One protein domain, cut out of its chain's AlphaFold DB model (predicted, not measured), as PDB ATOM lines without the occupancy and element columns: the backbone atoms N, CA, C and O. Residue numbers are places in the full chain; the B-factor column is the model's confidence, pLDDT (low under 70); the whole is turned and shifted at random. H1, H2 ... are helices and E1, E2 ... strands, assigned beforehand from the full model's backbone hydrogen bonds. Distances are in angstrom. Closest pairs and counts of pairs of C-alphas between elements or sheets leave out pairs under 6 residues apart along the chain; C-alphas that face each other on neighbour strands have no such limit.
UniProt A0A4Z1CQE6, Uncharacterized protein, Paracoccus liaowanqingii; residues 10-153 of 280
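Overview. This is residues 10 to 153 of the 280 residues of an uncharacterized protein of Paracoccus liaowanqingii (UniProt A0A4Z1CQE6). A helical hairpin of H4 and H5, crossed by H7, makes the core, with H6 folded back beside the first part of H7; H3 and then H2 extend outward from H4, H1 is beside H6, and a strand hairpin, E1 and E2, reaches away at one end of the long axis. The printed part has 144 residues: two named strands, antiparallel in order E1 - E2, then seven named helices, H1 to H7. It is mostly helix and compact, with a radius of gyration of the C-alphas of 16.0 A, and elongated, spanning 55 by 33 by 28 A.

Arrangement. E1, residues 10 to 14, and E2, residues 20 to 25, form an antiparallel hairpin, with N 11 and O 23 within hydrogen-bond range at 2.7 A. H1, residues 29 to 38, touches H6, residues 122 to 130, at C-alphas 38 and 124, 4.9 A. H2, residues 50 to 59, touches H3, residues 66 to 72, at C-alphas 55 and 69, 5.9 A. H3 touches H4, residues 77 to 86, at C-alphas 71 and 79, 4.1 A. H4 and H5, residues 95 to 112, form a helical hairpin at a shallow tilt of 25 degrees; C-alphas 78 and 109 are closest, 5.3 A, and H5 touches with residues 105 to 112 alone. H7, residues 135 to 151, is about perpendicular to H5, 84 degrees, with C-alphas 104 and 138 closest, 5.4 A. H1 and H2 are apart. In H1 to H7 every O i to N i+4 pair is within hydrogen-bond range.

Along the chain. E1 begins at C-alpha 10 (-38.813, 44.587, -45.430). H5 measures 24.9 A and H7 24.1 A; H7 ends at C-alpha 151 (-43.620, 9.476, -49.598).

Size, cuts and confidence. C-alphas 17 and 94 are farthest apart, 55.2 A. The printed part has no cut; H1 to H2 is a long link. Mean pLDDT of the printed part is 76.0; residues 10 to 13, 16, 18 to 35 and 37 to 66 are under 70.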
ATOM      1  N   ILE A  10     -39.979  44.282 -44.605       46.28
ATOM      2  CA  ILE A  10     -38.813  44.587 -45.430       46.28
ATOM      3  C   ILE A  10     -38.566  46.088 -45.358       46.28
ATOM      4  O   ILE A  10     -39.382  46.886 -45.814       46.28
ATOM      5  N   ARG A  11     -37.423  46.483 -44.814       58.94
ATOM      6  CA  ARG A  11     -36.925  47.852 -44.827       58.94
ATOM      7  C   ARG A  11     -35.883  47.992 -45.930       58.94
ATOM      8  O   ARG A  11     -34.793  47.436 -45.848       58.94
ATOM      9  N   LYS A  12     -36.185  48.783 -46.955       64.75
ATOM     10  CA  LYS A  12     -35.161  49.246 -47.900       64.75
ATOM     11  C   LYS A  12     -34.217  50.204 -47.165       64.75
ATOM     12  O   LYS A  12     -34.677  51.183 -46.582       64.75
ATOM     13  N   ARG A  13     -32.913  49.947 -47.204       68.25
ATOM     14  CA  ARG A  13     -31.853  50.855 -46.758       68.25
ATOM     15  C   ARG A  13     -30.938  51.145 -47.939       68.25
ATOM     16  O   ARG A  13     -30.445  50.231 -48.590       68.25
ATOM     17  N   ILE A  14     -30.723  52.415 -48.234       70.69
ATOM     18  CA  ILE A  14     -29.721  52.831 -49.214       70.69
ATOM     19  C   ILE A  14     -28.457  53.114 -48.406       70.69
ATOM     20  O   ILE A  14     -28.518  53.864 -47.437       70.69
ATOM     21  N   LEU A  15     -27.370  52.408 -48.715       71.88
ATOM     22  CA  LEU A  15     -26.071  52.633 -48.084       71.88
ATOM     23  C   LEU A  15     -25.410  53.872 -48.695       71.88
ATOM     24  O   LEU A  15     -25.718  54.226 -49.831       71.88
ATOM     25  N   ASP A  16     -24.452  54.470 -47.986       64.50
ATOM     26  CA  ASP A  16     -23.711  55.656 -48.453       64.50
ATOM     27  C   ASP A  16     -22.969  55.407 -49.779       64.50
ATOM     28  O   ASP A  16     -22.733  56.323 -50.557       64.50
ATOM     29  N   SER A  17     -22.682  54.140 -50.096       74.88
ATOM     30  CA  SER A  17     -22.139  53.698 -51.385       74.88
ATOM     31  C   SER A  17     -23.151  53.698 -52.543       74.88
ATOM     32  O   SER A  17     -22.852  53.180 -53.618       74.88
ATOM     33  N   GLY A  18     -24.390  54.148 -52.325       60.50
ATOM     34  CA  GLY A  18     -25.497  54.040 -53.284       60.50
ATOM     35  C   GLY A  18     -26.059  52.620 -53.441       60.50
ATOM     36  O   GLY A  18     -27.044  52.405 -54.148       60.50
ATOM     37  N   THR A  19     -25.477  51.630 -52.757       55.41
ATOM     38  CA  THR A  19     -25.944  50.242 -52.805       55.41
ATOM     39  C   THR A  19     -27.272  50.104 -52.065       55.41
ATOM     40  O   THR A  19     -27.389  50.434 -50.883       55.41
ATOM     41  N   VAL A  20     -28.284  49.568 -52.749       47.31
ATOM     42  CA  VAL A  20     -29.577  49.256 -52.137       47.31
ATOM     43  C   VAL A  20     -29.462  47.946 -51.360       47.31
ATOM     44  O   VAL A  20     -29.302  46.875 -51.942       47.31
ATOM     45  N   LYS A  21     -29.596  48.027 -50.038       49.19
ATOM     46  CA  LYS A  21     -29.667  46.891 -49.122       49.19
ATOM     47  C   LYS A  21     -31.100  46.731 -48.621       49.19
ATOM     48  O   LYS A  21     -31.724  47.686 -48.179       49.19
ATOM     49  N   TRP A  22     -31.646  45.527 -48.685       49.06
ATOM     50  CA  TRP A  22     -32.968  45.238 -48.130       49.06
ATOM     51  C   TRP A  22     -32.777  44.548 -46.780       49.06
ATOM     52  O   TRP A  22     -32.297  43.420 -46.724       49.06
ATOM     53  N   ASP A  23     -33.105  45.245 -45.695       46.94
ATOM     54  CA  ASP A  23     -33.037  44.718 -44.338       46.94
ATOM     55  C   ASP A  23     -34.413  44.208 -43.930       46.94
ATOM     56  O   ASP A  23     -35.378  44.965 -43.887       46.94
ATOM     57  N   PHE A  24     -34.521  42.941 -43.564       46.88
ATOM     58  CA  PHE A  24     -35.733  42.457 -42.922       46.88
ATOM     59  C   PHE A  24     -35.635  42.723 -41.423       46.88
ATOM     60  O   PHE A  24     -34.744  42.210 -40.742       46.88
ATOM     61  N   VAL A  25     -36.540  43.547 -40.901       51.12
ATOM     62  CA  VAL A  25     -36.567  43.875 -39.477       51.12
ATOM     63  C   VAL A  25     -37.411  42.826 -38.766       51.12
ATOM     64  O   VAL A  25     -38.640  42.878 -38.758       51.12
ATOM     65  N   TYR A  26     -36.728  41.862 -38.156       53.03
ATOM     66  CA  TYR A  26     -37.303  40.980 -37.148       53.03
ATOM     67  C   TYR A  26     -36.902  41.484 -35.759       53.03
ATOM     68  O   TYR A  26     -35.788  41.966 -35.562       53.03
ATOM     69  N   LYS A  27     -37.749  41.280 -34.747       49.34
ATOM     70  CA  LYS A  27     -37.430  41.565 -33.330       49.34
ATOM     71  C   LYS A  27     -36.354  40.611 -32.735       49.34
ATOM     72  O   LYS A  27     -36.308  40.413 -31.527       49.34
ATOM     73  N   ALA A  28     -35.529  39.947 -33.555       49.31
ATOM     74  CA  ALA A  28     -35.182  38.534 -33.354       49.31
ATOM     75  C   ALA A  28     -33.680  38.166 -33.387       49.31
ATOM     76  O   ALA A  28     -33.291  37.189 -34.027       49.31
ATOM     77  N   GLY A  29     -32.829  38.866 -32.627       53.28
ATOM     78  CA  GLY A  29     -31.439  38.420 -32.414       53.28
ATOM     79  C   GLY A  29     -31.343  37.022 -31.769       53.28
ATOM     80  O   GLY A  29     -30.571  36.177 -32.216       53.28
ATOM     81  N   ARG A  30     -32.204  36.731 -30.780       58.00
ATOM     82  CA  ARG A  30     -32.224  35.436 -30.065       58.00
ATOM     83  C   ARG A  30     -32.708  34.271 -30.930       58.00
ATOM     84  O   ARG A  30     -32.187  33.168 -30.820       58.00
ATOM     85  N   MET A  31     -33.678  34.515 -31.811       61.94
ATOM     86  CA  MET A  31     -34.247  33.468 -32.662       61.94
ATOM     87  C   MET A  31     -33.239  32.999 -33.709       61.94
ATOM     88  O   MET A  31     -33.127  31.805 -33.937       61.94
ATOM     89  N   LYS A  32     -32.447  33.915 -34.280       63.25
ATOM     90  CA  LYS A  32     -31.398  33.580 -35.252       63.25
ATOM     91  C   LYS A  32     -30.286  32.730 -34.638       63.25
ATOM     92  O   LYS A  32     -29.852  31.756 -35.243       63.25
ATOM     93  N   GLN A  33     -29.852  33.071 -33.425       65.88
ATOM     94  CA  GLN A  33     -28.847  32.290 -32.703       65.88
ATOM     95  C   GLN A  33     -29.381  30.910 -32.302       65.88
ATOM     96  O   GLN A  33     -28.706  29.913 -32.532       65.88
ATOM     97  N   ALA A  34     -30.609  30.836 -31.781       63.91
ATOM     98  CA  ALA A  34     -31.242  29.568 -31.428       63.91
ATOM     99  C   ALA A  34     -31.461  28.664 -32.653       63.91
ATOM    100  O   ALA A  34     -31.206  27.465 -32.593       63.91
ATOM    101  N   LEU A  35     -31.841  29.248 -33.791       65.38
ATOM    102  CA  LEU A  35     -32.010  28.526 -35.049       65.38
ATOM    103  C   LEU A  35     -30.661  28.036 -35.589       65.38
ATOM    104  O   LEU A  35     -30.570  26.899 -36.028       65.38
ATOM    105  N   ARG A  36     -29.585  28.819 -35.450       71.31
ATOM    106  CA  ARG A  36     -28.221  28.380 -35.788       71.31
ATOM    107  C   ARG A  36     -27.699  27.256 -34.891       71.31
ATOM    108  O   ARG A  36     -26.925  26.434 -35.358       71.31
ATOM    109  N   ILE A  37     -28.127  27.205 -33.631       68.81
ATOM    110  CA  ILE A  37     -27.812  26.095 -32.719       68.81
ATOM    111  C   ILE A  37     -28.612  24.843 -33.104       68.81
ATOM    112  O   ILE A  37     -28.057  23.751 -33.153       68.81
ATOM    113  N   ALA A  38     -29.905  24.996 -33.399       62.06
ATOM    114  CA  ALA A  38     -30.787  23.877 -33.729       62.06
ATOM    115  C   ALA A  38     -30.556  23.308 -35.144       62.06
ATOM    116  O   ALA A  38     -30.835  22.135 -35.393       62.06
ATOM    117  N   LEU A  39     -30.077  24.145 -36.070       68.44
ATOM    118  CA  LEU A  39     -29.960  23.879 -37.504       68.44
ATOM    119  C   LEU A  39     -28.653  24.469 -38.075       68.44
ATOM    120  O   LEU A  39     -28.721  25.358 -38.913       68.44
ATOM    121  N   PRO A  40     -27.458  24.028 -37.646       62.09
ATOM    122  CA  PRO A  40     -26.190  24.699 -37.965       62.09
ATOM    123  C   PRO A  40     -25.897  24.834 -39.467       62.09
ATOM    124  O   PRO A  40     -25.484  25.911 -39.901       62.09
ATOM    125  N   ASP A  41     -26.189  23.798 -40.258       63.91
ATOM    126  CA  ASP A  41     -25.973  23.791 -41.717       63.91
ATOM    127  C   ASP A  41     -27.127  24.452 -42.495       63.91
ATOM    128  O   ASP A  41     -26.956  24.939 -43.612       63.91
ATOM    129  N   ASN A  42     -28.283  24.573 -41.843       65.62
ATOM    130  CA  ASN A  42     -29.549  25.050 -42.396       65.62
ATOM    131  C   ASN A  42     -29.964  26.377 -41.717       65.62
ATOM    132  O   ASN A  42     -31.135  26.733 -41.654       65.62
ATOM    133  N   ALA A  43     -28.986  27.100 -41.148       58.12
ATOM    134  CA  ALA A  43     -29.164  28.343 -40.387       58.12
ATOM    135  C   ALA A  43     -29.148  29.595 -41.269       58.12
ATOM    136  O   ALA A  43     -29.428  30.705 -40.803       58.12
ATOM    137  N   ILE A  44     -28.714  29.435 -42.519       59.38
ATOM    138  CA  ILE A  44     -28.547  30.542 -43.446       59.38
ATOM    139  C   ILE A  44     -29.922  30.861 -44.015       59.38
ATOM    140  O   ILE A  44     -30.441  30.141 -44.865       59.38
ATOM    141  N   GLU A  45     -30.498  31.961 -43.529       57.75
ATOM    142  CA  GLU A  45     -31.710  32.545 -44.094       57.75
ATOM    143  C   GLU A  45     -31.626  32.585 -45.633       57.75
ATOM    144  O   GLU A  45     -30.577  32.910 -46.202       57.75
ATOM    145  N   PRO A  46     -32.735  32.288 -46.324       53.38
ATOM    146  CA  PRO A  46     -32.742  31.950 -47.739       53.38
ATOM    147  C   PRO A  46     -32.183  33.078 -48.587       53.38
ATOM    148  O   PRO A  46     -31.451  32.800 -49.514       53.38
ATOM    149  N   TRP A  47     -32.424  34.345 -48.257       58.16
ATOM    150  CA  TRP A  47     -31.933  35.490 -49.033       58.16
ATOM    151  C   TRP A  47     -30.405  35.632 -49.089       58.16
ATOM    152  O   TRP A  47     -29.911  36.395 -49.915       58.16
ATOM    153  N   TYR A  48     -29.661  34.869 -48.282       52.06
ATOM    154  CA  TYR A  48     -28.208  34.721 -48.404       52.06
ATOM    155  C   TYR A  48     -27.781  33.383 -49.028       52.06
ATOM    156  O   TYR A  48     -26.597  33.186 -49.301       52.06
ATOM    157  N   SER A  49     -28.714  32.459 -49.269       54.94
ATOM    158  CA  SER A  49     -28.415  31.167 -49.877       54.94
ATOM    159  C   SER A  49     -28.320  31.294 -51.409       54.94
ATOM    160  O   SER A  49     -29.191  31.893 -52.056       54.94
ATOM    161  N   PRO A  50     -27.297  30.691 -52.044       58.59
ATOM    162  CA  PRO A  50     -27.200  30.637 -53.505       58.59
ATOM    163  C   PRO A  50     -28.448  30.036 -54.172       58.59
ATOM    164  O   PRO A  50     -28.798  30.407 -55.294       58.59
ATOM    165  N   ALA A  51     -29.149  29.134 -53.475       60.31
ATOM    166  CA  ALA A  51     -30.371  28.498 -53.953       60.31
ATOM    167  C   ALA A  51     -31.533  29.495 -54.094       60.31
ATOM    168  O   ALA A  51     -32.240  29.460 -55.099       60.31
ATOM    169  N   TYR A  52     -31.705  30.419 -53.145       64.44
ATOM    170  CA  TYR A  52     -32.729  31.464 -53.228       64.44
ATOM    171  C   TYR A  52     -32.434  32.483 -54.323       64.44
ATOM    172  O   TYR A  52     -33.334  32.841 -55.077       64.44
ATOM    173  N   MET A  53     -31.174  32.910 -54.459       63.44
ATOM    174  CA  MET A  53     -30.773  33.796 -55.557       63.44
ATOM    175  C   MET A  53     -31.034  33.125 -56.907       63.44
ATOM    176  O   MET A  53     -31.633  33.726 -57.791       63.44
ATOM    177  N   THR A  54     -30.692  31.840 -57.027       65.81
ATOM    178  CA  THR A  54     -30.996  31.037 -58.219       65.81
ATOM    179  C   THR A  54     -32.500  30.944 -58.474       65.81
ATOM    180  O   THR A  54     -32.937  31.088 -59.614       65.81
ATOM    181  N   ALA A  55     -33.307  30.722 -57.436       64.19
ATOM    182  CA  ALA A  55     -34.760  30.665 -57.540       64.19
ATOM    183  C   ALA A  55     -35.364  32.003 -57.993       64.19
ATOM    184  O   ALA A  55     -36.164  32.009 -58.926       64.19
ATOM    185  N   LEU A  56     -34.931  33.129 -57.417       65.19
ATOM    186  CA  LEU A  56     -35.315  34.475 -57.860       65.19
ATOM    187  C   LEU A  56     -35.004  34.689 -59.346       65.19
ATOM    188  O   LEU A  56     -35.872  35.125 -60.099       65.19
ATOM    189  N   THR A  57     -33.793  34.331 -59.787       64.38
ATOM    190  CA  THR A  57     -33.386  34.488 -61.191       64.38
ATOM    191  C   THR A  57     -34.201  33.598 -62.131       64.38
ATOM    192  O   THR A  57     -34.624  34.058 -63.186       64.38
ATOM    193  N   ARG A  58     -34.462  32.336 -61.759       63.91
ATOM    194  CA  ARG A  58     -35.210  31.381 -62.602       63.91
ATOM    195  C   ARG A  58     -36.686  31.727 -62.741       63.91
ATOM    196  O   ARG A  58     -37.287  31.413 -63.758       63.91
ATOM    197  N   THR A  59     -37.274  32.317 -61.708       58.62
ATOM    198  CA  THR A  59     -38.719  32.551 -61.650       58.62
ATOM    199  C   THR A  59     -39.114  33.949 -62.128       58.62
ATOM    200  O   THR A  59     -40.303  34.241 -62.213       58.62
ATOM    201  N   THR A  60     -38.153  34.820 -62.474       61.12
ATOM    202  CA  THR A  60     -38.372  36.243 -62.830       61.12
ATOM    203  C   THR A  60     -39.114  37.048 -61.752       61.12
ATOM    204  O   THR A  60     -39.632  38.140 -61.995       61.12
ATOM    205  N   LEU A  61     -39.174  36.516 -60.530       59.94
ATOM    206  CA  LEU A  61     -39.963  37.089 -59.453       59.94
ATOM    207  C   LEU A  61     -39.248  38.282 -58.834       59.94
ATOM    208  O   LEU A  61     -38.043  38.267 -58.582       59.94
ATOM    209  N   ARG A  62     -40.023  39.327 -58.533       61.03
ATOM    210  CA  ARG A  62     -39.514  40.476 -57.785       61.03
ATOM    211  C   ARG A  62     -39.182  40.053 -56.342       61.03
ATOM    212  O   ARG A  62     -39.922  39.244 -55.780       61.03
ATOM    213  N   PRO A  63     -38.175  40.663 -55.687       52.56
ATOM    214  CA  PRO A  63     -37.784  40.374 -54.296       52.56
ATOM    215  C   PRO A  63     -38.903  40.450 -53.234       52.56
ATOM    216  O   PRO A  63     -38.711  39.980 -52.119       52.56
ATOM    217  N   GLY A  64     -40.079  41.002 -53.561       56.91
ATOM    218  CA  GLY A  64     -41.264  41.017 -52.692       56.91
ATOM    219  C   GLY A  64     -42.133  39.751 -52.738       56.91
ATOM    220  O   GLY A  64     -43.025  39.601 -51.910       56.91
ATOM    221  N   LYS A  65     -41.885  38.817 -53.665       68.44
ATOM    222  CA  LYS A  65     -42.662  37.574 -53.821       68.44
ATOM    223  C   LYS A  65     -42.004  36.384 -53.123       68.44
ATOM    224  O   LYS A  65     -41.900  35.290 -53.675       68.44
ATOM    225  N   VAL A  66     -41.567  36.599 -51.883       68.94
ATOM    226  CA  VAL A  66     -40.847  35.605 -51.064       68.94
ATOM    227  C   VAL A  66     -41.586  34.267 -51.033       68.94
ATOM    228  O   VAL A  66     -40.969  33.220 -51.175       68.94
ATOM    229  N   ARG A  67     -42.920  34.290 -50.943       73.25
ATOM    230  CA  ARG A  67     -43.752  33.082 -50.932       73.25
ATOM    231  C   ARG A  67     -43.558  32.207 -52.171       73.25
ATOM    232  O   ARG A  67     -43.278  31.016 -52.057       73.25
ATOM    233  N   GLU A  68     -43.663  32.808 -53.343       76.38
ATOM    234  CA  GLU A  68     -43.528  32.108 -54.620       76.38
ATOM    235  C   GLU A  68     -42.089  31.596 -54.818       76.38
ATOM    236  O   GLU A  68     -41.880  30.453 -55.228       76.38
ATOM    237  N   VAL A  69     -41.088  32.390 -54.418       75.75
ATOM    238  CA  VAL A  69     -39.676  31.978 -54.460       75.75
ATOM    239  C   VAL A  69     -39.435  30.776 -53.553       75.75
ATOM    240  O   VAL A  69     -38.858  29.783 -53.995       75.75
ATOM    241  N   LEU A  70     -39.909  30.816 -52.306       79.31
ATOM    242  CA  LEU A  70     -39.727  29.709 -51.372       79.31
ATOM    243  C   LEU A  70     -40.407  28.432 -51.874       79.31
ATOM    244  O   LEU A  70     -39.818  27.366 -51.764       79.31
ATOM    245  N   GLN A  71     -41.583  28.517 -52.496       82.94
ATOM    246  CA  GLN A  71     -42.260  27.354 -53.091       82.94
ATOM    247  C   GLN A  71     -41.545  26.790 -54.333       82.94
ATOM    248  O   GLN A  71     -41.697  25.608 -54.664       82.94
ATOM    249  N   SER A  72     -40.739  27.606 -55.014       79.12
ATOM    250  CA  SER A  72     -39.916  27.156 -56.142       79.12
ATOM    251  C   SER A  72     -38.650  26.402 -55.712       79.12
ATOM    252  O   SER A  72     -38.085  25.651 -56.507       79.12
ATOM    253  N   LEU A  73     -38.220  26.547 -54.452       82.12
ATOM    254  CA  LEU A  73     -37.068  25.823 -53.922       82.12
ATOM    255  C   LEU A  73     -37.410  24.333 -53.751       82.12
ATOM    256  O   LEU A  73     -38.373  24.011 -53.059       82.12
ATOM    257  N   PRO A  74     -36.629  23.408 -54.336       80.56
ATOM    258  CA  PRO A  74     -37.023  22.005 -54.494       80.56
ATOM    259  C   PRO A  74     -37.234  21.245 -53.180       80.56
ATOM    260  O   PRO A  74     -38.020  20.302 -53.154       80.56
ATOM    261  N   PHE A  75     -36.565  21.657 -52.105       87.56
ATOM    262  CA  PHE A  75     -36.578  20.958 -50.815       87.56
ATOM    263  C   PHE A  75     -36.974  21.865 -49.652       87.56
ATOM    264  O   PHE A  75     -36.727  21.542 -48.496       87.56
ATOM    265  N   SER A  76     -37.566  23.022 -49.939       89.31
ATOM    266  CA  SER A  76     -37.981  23.934 -48.886       89.31
ATOM    267  C   SER A  76     -39.246  23.437 -48.188       89.31
ATOM    268  O   SER A  76     -40.148  22.860 -48.808       89.31
ATOM    269  N   LEU A  77     -39.363  23.747 -46.899       90.88
ATOM    270  CA  LEU A  77     -40.582  23.490 -46.138       90.88
ATOM    271  C   LEU A  77     -41.811  24.155 -46.787       90.88
ATOM    272  O   LEU A  77     -42.885  23.561 -46.835       90.88
ATOM    273  N   ALA A  78     -41.653  25.352 -47.359       90.75
ATOM    274  CA  ALA A  78     -42.686  26.070 -48.104       90.75
ATOM    275  C   ALA A  78     -43.229  25.268 -49.290       90.75
ATOM    276  O   ALA A  78     -44.445  25.227 -49.504       90.75
ATOM    277  N   ARG A  79     -42.339  24.637 -50.064       91.25
ATOM    278  CA  ARG A  79     -42.727  23.793 -51.192       91.25
ATOM    279  C   ARG A  79     -43.453  22.547 -50.712       91.25
ATOM    280  O   ARG A  79     -44.511  22.243 -51.253       91.25
ATOM    281  N   CYS A  80     -42.941  21.873 -49.683       92.56
ATOM    282  CA  CYS A  80     -43.586  20.684 -49.125       92.56
ATOM    283  C   CYS A  80     -44.988  20.996 -48.576       92.56
ATOM    284  O   CYS A  80     -45.927  20.246 -48.833       92.56
ATOM    285  N   ILE A  81     -45.163  22.136 -47.891       93.19
ATOM    286  CA  ILE A  81     -46.481  22.625 -47.457       93.19
ATOM    287  C   ILE A  81     -47.396  22.843 -48.670       93.19
ATOM    288  O   ILE A  81     -48.545  22.407 -48.658       93.19
ATOM    289  N   GLY A  82     -46.894  23.503 -49.719       90.06
ATOM    290  CA  GLY A  82     -47.649  23.741 -50.951       90.06
ATOM    291  C   GLY A  82     -48.108  22.444 -51.621       90.06
ATOM    292  O   GLY A  82     -49.293  22.297 -51.904       90.06
ATOM    293  N   GLN A  83     -47.197  21.485 -51.797       91.25
ATOM    294  CA  GLN A  83     -47.487  20.172 -52.383       91.25
ATOM    295  C   GLN A  83     -48.507  19.381 -51.561       91.25
ATOM    296  O   GLN A  83     -49.419  18.778 -52.121       91.25
ATOM    297  N   PHE A  84     -48.400  19.419 -50.230       91.38
ATOM    298  CA  PHE A  84     -49.381  18.763 -49.374       91.38
ATOM    299  C   PHE A  84     -50.776  19.379 -49.547       91.38
ATOM    300  O   PHE A  84     -51.749  18.641 -49.699       91.38
ATOM    301  N   LYS A  85     -50.886  20.714 -49.594       90.00
ATOM    302  CA  LYS A  85     -52.171  21.396 -49.818       90.00
ATOM    303  C   LYS A  85     -52.798  21.028 -51.166       90.00
ATOM    304  O   LYS A  85     -54.009  20.843 -51.232       90.00
ATOM    305  N   THR A  86     -51.995  20.871 -52.219       89.31
ATOM    306  CA  THR A  86     -52.493  20.509 -53.558       89.31
ATOM    307  C   THR A  86     -52.728  19.009 -53.750       89.31
ATOM    308  O   THR A  86     -53.371  18.624 -54.719       89.31
ATOM    309  N   SER A  87     -52.258  18.151 -52.838       88.69
ATOM    310  CA  SER A  87     -52.421  16.689 -52.934       88.69
ATOM    311  C   SER A  87     -53.863  16.189 -52.769       88.69
ATOM    312  O   SER A  87     -54.142  15.020 -53.025       88.69
ATOM    313  N   GLY A  88     -54.775  17.033 -52.272       84.69
ATOM    314  CA  GLY A  88     -56.143  16.636 -51.924       84.69
ATOM    315  C   GLY A  88     -56.261  15.827 -50.624       84.69
ATOM    316  O   GLY A  88     -57.374  15.583 -50.163       84.69
ATOM    317  N   GLU A  89     -55.152  15.453 -49.967       84.50
ATOM    318  CA  GLU A  89     -55.184  14.770 -48.661       84.50
ATOM    319  C   GLU A  89     -55.822  15.641 -47.564       84.50
ATOM    320  O   GLU A  89     -56.464  15.122 -46.650       84.50
ATOM    321  N   LEU A  90     -55.681  16.966 -47.668       82.19
ATOM    322  CA  LEU A  90     -56.272  17.918 -46.729       82.19
ATOM    323  C   LEU A  90     -57.806  17.967 -46.838       82.19
ATOM    324  O   LEU A  90     -58.481  18.056 -45.815       82.19
ATOM    325  N   ALA A  91     -58.352  17.824 -48.049       78.69
ATOM    326  CA  ALA A  91     -59.795  17.857 -48.305       78.69
ATOM    327  C   ALA A  91     -60.548  16.683 -47.652       78.69
ATOM    328  O   ALA A  91     -61.745  16.773 -47.405       78.69
ATOM    329  N   LYS A  92     -59.838  15.596 -47.320       81.62
ATOM    330  CA  LYS A  92     -60.387  14.431 -46.608       81.62
ATOM    331  C   LYS A  92     -60.583  14.673 -45.105       81.62
ATOM    332  O   LYS A  92     -61.103  13.804 -44.412       81.62
ATOM    333  N   ARG A  93     -60.121  15.812 -44.576       83.69
ATOM    334  CA  ARG A  93     -60.229  16.169 -43.153       83.69
ATOM    335  C   ARG A  93     -61.455  17.039 -42.892       83.69
ATOM    336  O   ARG A  93     -61.939  17.712 -43.796       83.69
ATOM    337  N   SER A  94     -61.914  17.071 -41.641       86.38
ATOM    338  CA  SER A  94     -63.014  17.951 -41.232       86.38
ATOM    339  C   SER A  94     -62.673  19.435 -41.466       86.38
ATOM    340  O   SER A  94     -61.501  19.807 -41.356       86.38
ATOM    341  N   PRO A  95     -63.665  20.310 -41.725       85.38
ATOM    342  CA  PRO A  95     -63.423  21.740 -41.951       85.38
ATOM    343  C   PRO A  95     -62.628  22.415 -40.821       85.38
ATOM    344  O   PRO A  95     -61.701  23.179 -41.078       85.38
ATOM    345  N   ALA A  96     -62.913  22.064 -39.564       76.19
ATOM    346  CA  ALA A  96     -62.170  22.573 -38.410       76.19
ATOM    347  C   ALA A  96     -60.686  22.155 -38.437       76.19
ATOM    348  O   ALA A  96     -59.799  22.970 -38.176       76.19
ATOM    349  N   ALA A  97     -60.397  20.903 -38.808       77.75
ATOM    350  CA  ALA A  97     -59.028  20.414 -38.949       77.75
ATOM    351  C   ALA A  97     -58.294  21.072 -40.130       77.75
ATOM    352  O   ALA A  97     -57.089  21.301 -40.040       77.75
ATOM    353  N   GLN A  98     -59.005  21.408 -41.212       84.62
ATOM    354  CA  GLN A  98     -58.443  22.157 -42.340       84.62
ATOM    355  C   GLN A  98     -58.051  23.583 -41.926       84.62
ATOM    356  O   GLN A  98     -56.919  23.993 -42.167       84.62
ATOM    357  N   MET A  99     -58.924  24.304 -41.214       82.31
ATOM    358  CA  MET A  99     -58.630  25.662 -40.732       82.31
ATOM    359  C   MET A  99     -57.428  25.705 -39.776       82.31
ATOM    360  O   MET A  99     -56.564  26.580 -39.887       82.31
ATOM    361  N   LEU A 100     -57.352  24.753 -38.837       77.88
ATOM    362  CA  LEU A 100     -56.220  24.638 -37.911       77.88
ATOM    363  C   LEU A 100     -54.918  24.309 -38.648       77.88
ATOM    364  O   LEU A 100     -53.869  24.885 -38.338       77.88
ATOM    365  N   PHE A 101     -54.993  23.428 -39.650       90.00
ATOM    366  CA  PHE A 101     -53.863  23.133 -40.522       90.00
ATOM    367  C   PHE A 101     -53.404  24.391 -41.260       90.00
ATOM    368  O   PHE A 101     -52.217  24.705 -41.232       90.00
ATOM    369  N   ASP A 102     -54.318  25.137 -41.880       88.25
ATOM    370  CA  ASP A 102     -53.982  26.304 -42.692       88.25
ATOM    371  C   ASP A 102     -53.286  27.400 -41.894       88.25
ATOM    372  O   ASP A 102     -52.249  27.902 -42.336       88.25
ATOM    373  N   ARG A 103     -53.785  27.708 -40.692       88.06
ATOM    374  CA  ARG A 103     -53.187  28.718 -39.811       88.06
ATOM    375  C   ARG A 103     -51.767  28.340 -39.383       88.06
ATOM    376  O   ARG A 103     -50.852  29.165 -39.428       88.06
ATOM    377  N   SER A 104     -51.567  27.088 -38.978       91.19
ATOM    378  CA  SER A 104     -50.259  26.594 -38.531       91.19
ATOM    379  C   SER A 104     -49.281  26.417 -39.695       91.19
ATOM    380  O   SER A 104     -48.097  26.734 -39.565       91.19
ATOM    381  N   ALA A 105     -49.775  25.992 -40.859       90.00
ATOM    382  CA  ALA A 105     -49.006  25.917 -42.092       90.00
ATOM    383  C   ALA A 105     -48.562  27.303 -42.566       90.00
ATOM    384  O   ALA A 105     -47.426  27.452 -42.999       90.00
ATOM    385  N   GLU A 106     -49.412  28.325 -42.464       88.31
ATOM    386  CA  GLU A 106     -49.053  29.702 -42.808       88.31
ATOM    387  C   GLU A 106     -47.988  30.273 -41.865       88.31
ATOM    388  O   GLU A 106     -47.046  30.926 -42.315       88.31
ATOM    389  N   MET A 107     -48.062  29.967 -40.569       88.25
ATOM    390  CA  MET A 107     -47.006  30.333 -39.627       88.25
ATOM    391  C   MET A 107     -45.672  29.670 -39.998       88.25
ATOM    392  O   MET A 107     -44.664  30.368 -40.148       88.25
ATOM    393  N   LEU A 108     -45.672  28.344 -40.197       88.12
ATOM    394  CA  LEU A 108     -44.485  27.596 -40.623       88.12
ATOM    395  C   LEU A 108     -43.927  28.150 -41.930       88.12
ATOM    396  O   LEU A 108     -42.722  28.338 -42.053       88.12
ATOM    397  N   PHE A 109     -44.800  28.463 -42.881       86.94
ATOM    398  CA  PHE A 109     -44.439  29.067 -44.150       86.94
ATOM    399  C   PHE A 109     -43.714  30.405 -43.954       86.94
ATOM    400  O   PHE A 109     -42.608  30.596 -44.459       86.94
ATOM    401  N   ASN A 110     -44.315  31.319 -43.193       80.44
ATOM    402  CA  ASN A 110     -43.819  32.684 -43.037       80.44
ATOM    403  C   ASN A 110     -42.526  32.758 -42.215       80.44
ATOM    404  O   ASN A 110     -41.676  33.605 -42.485       80.44
ATOM    405  N   LYS A 111     -42.364  31.887 -41.210       80.12
ATOM    406  CA  LYS A 111     -41.186  31.897 -40.327       80.12
ATOM    407  C   LYS A 111     -40.068  30.966 -40.801       80.12
ATOM    408  O   LYS A 111     -38.892  31.296 -40.661       80.12
ATOM    409  N   PHE A 112     -40.431  29.815 -41.359       85.44
ATOM    410  CA  PHE A 112     -39.525  28.686 -41.586       85.44
ATOM    411  C   PHE A 112     -39.679  28.050 -42.967       85.44
ATOM    412  O   PHE A 112     -39.070  27.019 -43.233       85.44
ATOM    413  N   GLY A 113     -40.460  28.647 -43.873       84.75
ATOM    414  CA  GLY A 113     -40.729  28.079 -45.195       84.75
ATOM    415  C   GLY A 113     -39.473  27.852 -46.036       84.75
ATOM    416  O   GLY A 113     -39.512  27.142 -47.031       84.75
ATOM    417  N   TRP A 114     -38.351  28.428 -45.639       83.31
ATOM    418  CA  TRP A 114     -37.066  28.323 -46.304       83.31
ATOM    419  C   TRP A 114     -36.188  27.157 -45.862       83.31
ATOM    420  O   TRP A 114     -35.227  26.852 -46.561       83.31
ATOM    421  N   VAL A 115     -36.508  26.526 -44.733       85.94
ATOM    422  CA  VAL A 115     -35.729  25.419 -44.171       85.94
ATOM    423  C   VAL A 115     -35.691  24.261 -45.170       85.94
ATOM    424  O   VAL A 115     -36.747  23.841 -45.655       85.94
ATOM    425  N   ASP A 116     -34.494  23.746 -45.476       87.00
ATOM    426  CA  ASP A 116     -34.342  22.532 -46.288       87.00
ATOM    427  C   ASP A 116     -34.783  21.321 -45.461       87.00
ATOM    428  O   ASP A 116     -34.185  21.000 -44.431       87.00
ATOM    429  N   VAL A 117     -35.845  20.640 -45.888       89.38
ATOM    430  CA  VAL A 117     -36.418  19.525 -45.124       89.38
ATOM    431  C   VAL A 117     -35.475  18.322 -45.039       89.38
ATOM    432  O   VAL A 117     -35.583  17.534 -44.103       89.38
ATOM    433  N   ARG A 118     -34.520  18.177 -45.966       85.88
ATOM    434  CA  ARG A 118     -33.560  17.056 -45.975       85.88
ATOM    435  C   ARG A 118     -32.558  17.151 -44.831       85.88
ATOM    436  O   ARG A 118     -32.095  16.134 -44.320       85.88
ATOM    437  N   GLU A 119     -32.250  18.379 -44.435       84.44
ATOM    438  CA  GLU A 119     -31.320  18.715 -43.358       84.44
ATOM    439  C   GLU A 119     -32.046  18.955 -42.024       84.44
ATOM    440  O   GLU A 119     -31.421  19.281 -41.014       84.44
ATOM    441  N   LEU A 120     -33.374  18.799 -41.992       86.31
ATOM    442  CA  LEU A 120     -34.164  18.981 -40.783       86.31
ATOM    443  C   LEU A 120     -33.926  17.814 -39.812       86.31
ATOM    444  O   LEU A 120     -34.437  16.706 -39.991       86.31
ATOM    445  N   THR A 121     -33.153  18.080 -38.762       85.50
ATOM    446  CA  THR A 121     -32.907  17.129 -37.671       85.50
ATOM    447  C   THR A 121     -34.115  17.036 -36.728       85.50
ATOM    448  O   THR A 121     -34.960  17.936 -36.712       85.50
ATOM    449  N   PRO A 122     -34.201  15.999 -35.872       85.94
ATOM    450  CA  PRO A 122     -35.258  15.904 -34.859       85.94
ATOM    451  C   PRO A 122     -35.249  17.087 -33.886       85.94
ATOM    452  O   PRO A 122     -36.303  17.627 -33.560       85.94
ATOM    453  N   GLY A 123     -34.055  17.528 -33.471       84.56
ATOM    454  CA  GLY A 123     -33.883  18.715 -32.632       84.56
ATOM    455  C   GLY A 123     -34.335  19.991 -33.341       84.56
ATOM    456  O   GLY A 123     -35.028  20.814 -32.747       84.56
ATOM    457  N   GLY A 124     -34.039  20.113 -34.637       85.88
ATOM    458  CA  GLY A 124     -34.549  21.185 -35.485       85.88
ATOM    459  C   GLY A 124     -36.076  21.191 -35.563       85.88
ATOM    460  O   GLY A 124     -36.698  22.219 -35.316       85.88
ATOM    461  N   ALA A 125     -36.700  20.042 -35.827       87.81
ATOM    462  CA  ALA A 125     -38.156  19.914 -35.873       87.81
ATOM    463  C   ALA A 125     -38.821  20.256 -34.525       87.81
ATOM    464  O   ALA A 125     -39.823  20.976 -34.493       87.81
ATOM    465  N   ALA A 126     -38.242  19.801 -33.409       86.00
ATOM    466  CA  ALA A 126     -38.693  20.158 -32.065       86.00
ATOM    467  C   ALA A 126     -38.584  21.672 -31.819       86.00
ATOM    468  O   ALA A 126     -39.529  22.287 -31.324       86.00
ATOM    469  N   PHE A 127     -37.483  22.293 -32.249       86.88
ATOM    470  CA  PHE A 127     -37.290  23.737 -32.155       86.88
ATOM    471  C   PHE A 127     -38.350  24.517 -32.951       86.88
ATOM    472  O   PHE A 127     -39.003  25.397 -32.386       86.88
ATOM    473  N   LEU A 128     -38.586  24.158 -34.222       87.00
ATOM    474  CA  LEU A 128     -39.624  24.780 -35.063       87.00
ATOM    475  C   LEU A 128     -41.009  24.698 -34.409       87.00
ATOM    476  O   LEU A 128     -41.789  25.648 -34.466       87.00
ATOM    477  N   THR A 129     -41.283  23.567 -33.759       88.44
ATOM    478  CA  THR A 129     -42.525  23.311 -33.032       88.44
ATOM    479  C   THR A 129     -42.643  24.207 -31.795       88.44
ATOM    480  O   THR A 129     -43.670  24.854 -31.602       88.44
ATOM    481  N   SER A 130     -41.578  24.315 -30.993       85.69
ATOM    482  CA  SER A 130     -41.551  25.154 -29.782       85.69
ATOM    483  C   SER A 130     -41.544  26.662 -30.051       85.69
ATOM    484  O   SER A 130     -41.883  27.443 -29.171       85.69
ATOM    485  N   ALA A 131     -41.185  27.093 -31.264       80.56
ATOM    486  CA  ALA A 131     -41.139  28.506 -31.649       80.56
ATOM    487  C   ALA A 131     -42.526  29.109 -31.980       80.56
ATOM    488  O   ALA A 131     -42.627  30.213 -32.532       80.56
ATOM    489  N   SER A 132     -43.593  28.366 -31.684       82.00
ATOM    490  CA  SER A 132     -44.989  28.725 -31.911       82.00
ATOM    491  C   SER A 132     -45.741  28.832 -30.592       82.00
ATOM    492  O   SER A 132     -45.543  28.016 -29.697       82.00
ATOM    493  N   ASP A 133     -46.708  29.745 -30.534       83.69
ATOM    494  CA  ASP A 133     -47.659  29.850 -29.419       83.69
ATOM    495  C   ASP A 133     -48.624  28.643 -29.364       83.69
ATOM    496  O   ASP A 133     -49.393  28.480 -28.420       83.69
ATOM    497  N   ARG A 134     -48.603  27.791 -30.399       86.81
ATOM    498  CA  ARG A 134     -49.388  26.555 -30.527       86.81
ATOM    499  C   ARG A 134     -48.496  25.398 -30.993       86.81
ATOM    500  O   ARG A 134     -48.529  25.037 -32.171       86.81
ATOM    501  N   PRO A 135     -47.667  24.826 -30.109       88.38
ATOM    502  CA  PRO A 135     -46.709  23.792 -30.493       88.38
ATOM    503  C   PRO A 135     -47.393  22.502 -30.960       88.38
ATOM    504  O   PRO A 135     -46.928  21.867 -31.896       88.38
ATOM    505  N   GLN A 136     -48.534  22.129 -30.379       90.38
ATOM    506  CA  GLN A 136     -49.249  20.901 -30.752       90.38
ATOM    507  C   GLN A 136     -49.745  20.942 -32.208       90.38
ATOM    508  O   GLN A 136     -49.448  20.035 -32.987       90.38
ATOM    509  N   ASP A 137     -50.414  22.033 -32.600       89.75
ATOM    510  CA  ASP A 137     -50.917  22.222 -33.967       89.75
ATOM    511  C   ASP A 137     -49.768  22.233 -34.985       89.75
ATOM    512  O   ASP A 137     -49.830  21.586 -36.032       89.75
ATOM    513  N   VAL A 138     -48.683  22.943 -34.664       90.94
ATOM    514  CA  VAL A 138     -47.501  23.036 -35.530       90.94
ATOM    515  C   VAL A 138     -46.804  21.694 -35.668       90.94
ATOM    516  O   VAL A 138     -46.431  21.327 -36.779       90.94
ATOM    517  N   GLY A 139     -46.675  20.942 -34.576       90.69
ATOM    518  CA  GLY A 139     -46.110  19.598 -34.592       90.69
ATOM    519  C   GLY A 139     -46.922  18.657 -35.480       90.69
ATOM    520  O   GLY A 139     -46.348  17.930 -36.293       90.69
ATOM    521  N   ALA A 140     -48.256  18.727 -35.406       90.12
ATOM    522  CA  ALA A 140     -49.145  17.934 -36.252       90.12
ATOM    523  C   ALA A 140     -49.021  18.298 -37.744       90.12
ATOM    524  O   ALA A 140     -48.934  17.401 -38.594       90.12
ATOM    525  N   VAL A 141     -48.972  19.596 -38.077       92.38
ATOM    526  CA  VAL A 141     -48.747  20.062 -39.457       92.38
ATOM    527  C   VAL A 141     -47.382  19.611 -39.962       92.38
ATOM    528  O   VAL A 141     -47.301  19.015 -41.036       92.38
ATOM    529  N   LEU A 142     -46.323  19.853 -39.189       92.12
ATOM    530  CA  LEU A 142     -44.955  19.520 -39.566       92.12
ATOM    531  C   LEU A 142     -44.804  18.011 -39.789       92.12
ATOM    532  O   LEU A 142     -44.316  17.601 -40.836       92.12
ATOM    533  N   SER A 143     -45.305  17.182 -38.870       91.56
ATOM    534  CA  SER A 143     -45.306  15.721 -39.015       91.56
ATOM    535  C   SER A 143     -46.038  15.270 -40.283       91.56
ATOM    536  O   SER A 143     -45.505  14.477 -41.059       91.56
ATOM    537  N   THR A 144     -47.221  15.836 -40.549       91.69
ATOM    538  CA  THR A 144     -48.018  15.506 -41.739       91.69
ATOM    539  C   THR A 144     -47.280  15.869 -43.034       91.69
ATOM    540  O   THR A 144     -47.199  15.054 -43.955       91.69
ATOM    541  N   VAL A 145     -46.714  17.078 -43.102       92.44
ATOM    542  CA  VAL A 145     -45.988  17.577 -44.280       92.44
ATOM    543  C   VAL A 145     -44.718  16.766 -44.529       92.44
ATOM    544  O   VAL A 145     -44.458  16.387 -45.669       92.44
ATOM    545  N   LEU A 146     -43.950  16.453 -43.482       91.94
ATOM    546  CA  LEU A 146     -42.732  15.646 -43.599       91.94
ATOM    547  C   LEU A 146     -43.046  14.202 -44.003       91.94
ATOM    548  O   LEU A 146     -42.364  13.650 -44.862       91.94
ATOM    549  N   ALA A 147     -44.111  13.607 -43.458       90.31
ATOM    550  CA  ALA A 147     -44.563  12.280 -43.869       90.31
ATOM    551  C   ALA A 147     -44.966  12.252 -45.351       90.31
ATOM    552  O   ALA A 147     -44.628  11.310 -46.066       90.31
ATOM    553  N   HIS A 148     -45.655  13.290 -45.834       91.00
ATOM    554  CA  HIS A 148     -45.979  13.418 -47.253       91.00
ATOM    555  C   HIS A 148     -44.716  13.599 -48.112       91.00
ATOM    556  O   HIS A 148     -44.552  12.893 -49.103       91.00
ATOM    557  N   ALA A 149     -43.787  14.472 -47.713       89.62
ATOM    558  CA  ALA A 149     -42.521  14.683 -48.417       89.62
ATOM    559  C   ALA A 149     -41.689  13.389 -48.519       89.62
ATOM    560  O   ALA A 149     -41.180  13.062 -49.593       89.62
ATOM    561  N   ALA A 150     -41.635  12.599 -47.444       88.81
ATOM    562  CA  ALA A 150     -40.968  11.302 -47.432       88.81
ATOM    563  C   ALA A 150     -41.592  10.315 -48.438       88.81
ATOM    564  O   ALA A 150     -40.857   9.633 -49.153       88.81
ATOM    565  N   ARG A 151     -42.930  10.282 -48.567       89.44
ATOM    566  CA  ARG A 151     -43.620   9.476 -49.598       89.44
ATOM    567  C   ARG A 151     -43.270   9.907 -51.024       89.44
ATOM    568  O   ARG A 151     -43.266   9.071 -51.918       89.44
ATOM    569  N   GLN A 152     -42.935  11.182 -51.227       87.62
ATOM    570  CA  GLN A 152     -42.486  11.732 -52.514       87.62
ATOM    571  C   GLN A 152     -40.981  11.521 -52.773       87.62
ATOM    572  O   GLN A 152     -40.434  12.071 -53.725       87.62
ATOM    573  N   GLY A 153     -40.279  10.763 -51.922       86.06
ATOM    574  CA  GLY A 153     -38.838  10.530 -52.059       86.06
ATOM    575  C   GLY A 153     -37.969  11.723 -51.650       86.06
ATOM    576  O   GLY A 153     -36.756  11.703 -51.867       86.06
TER     577      GLY A 153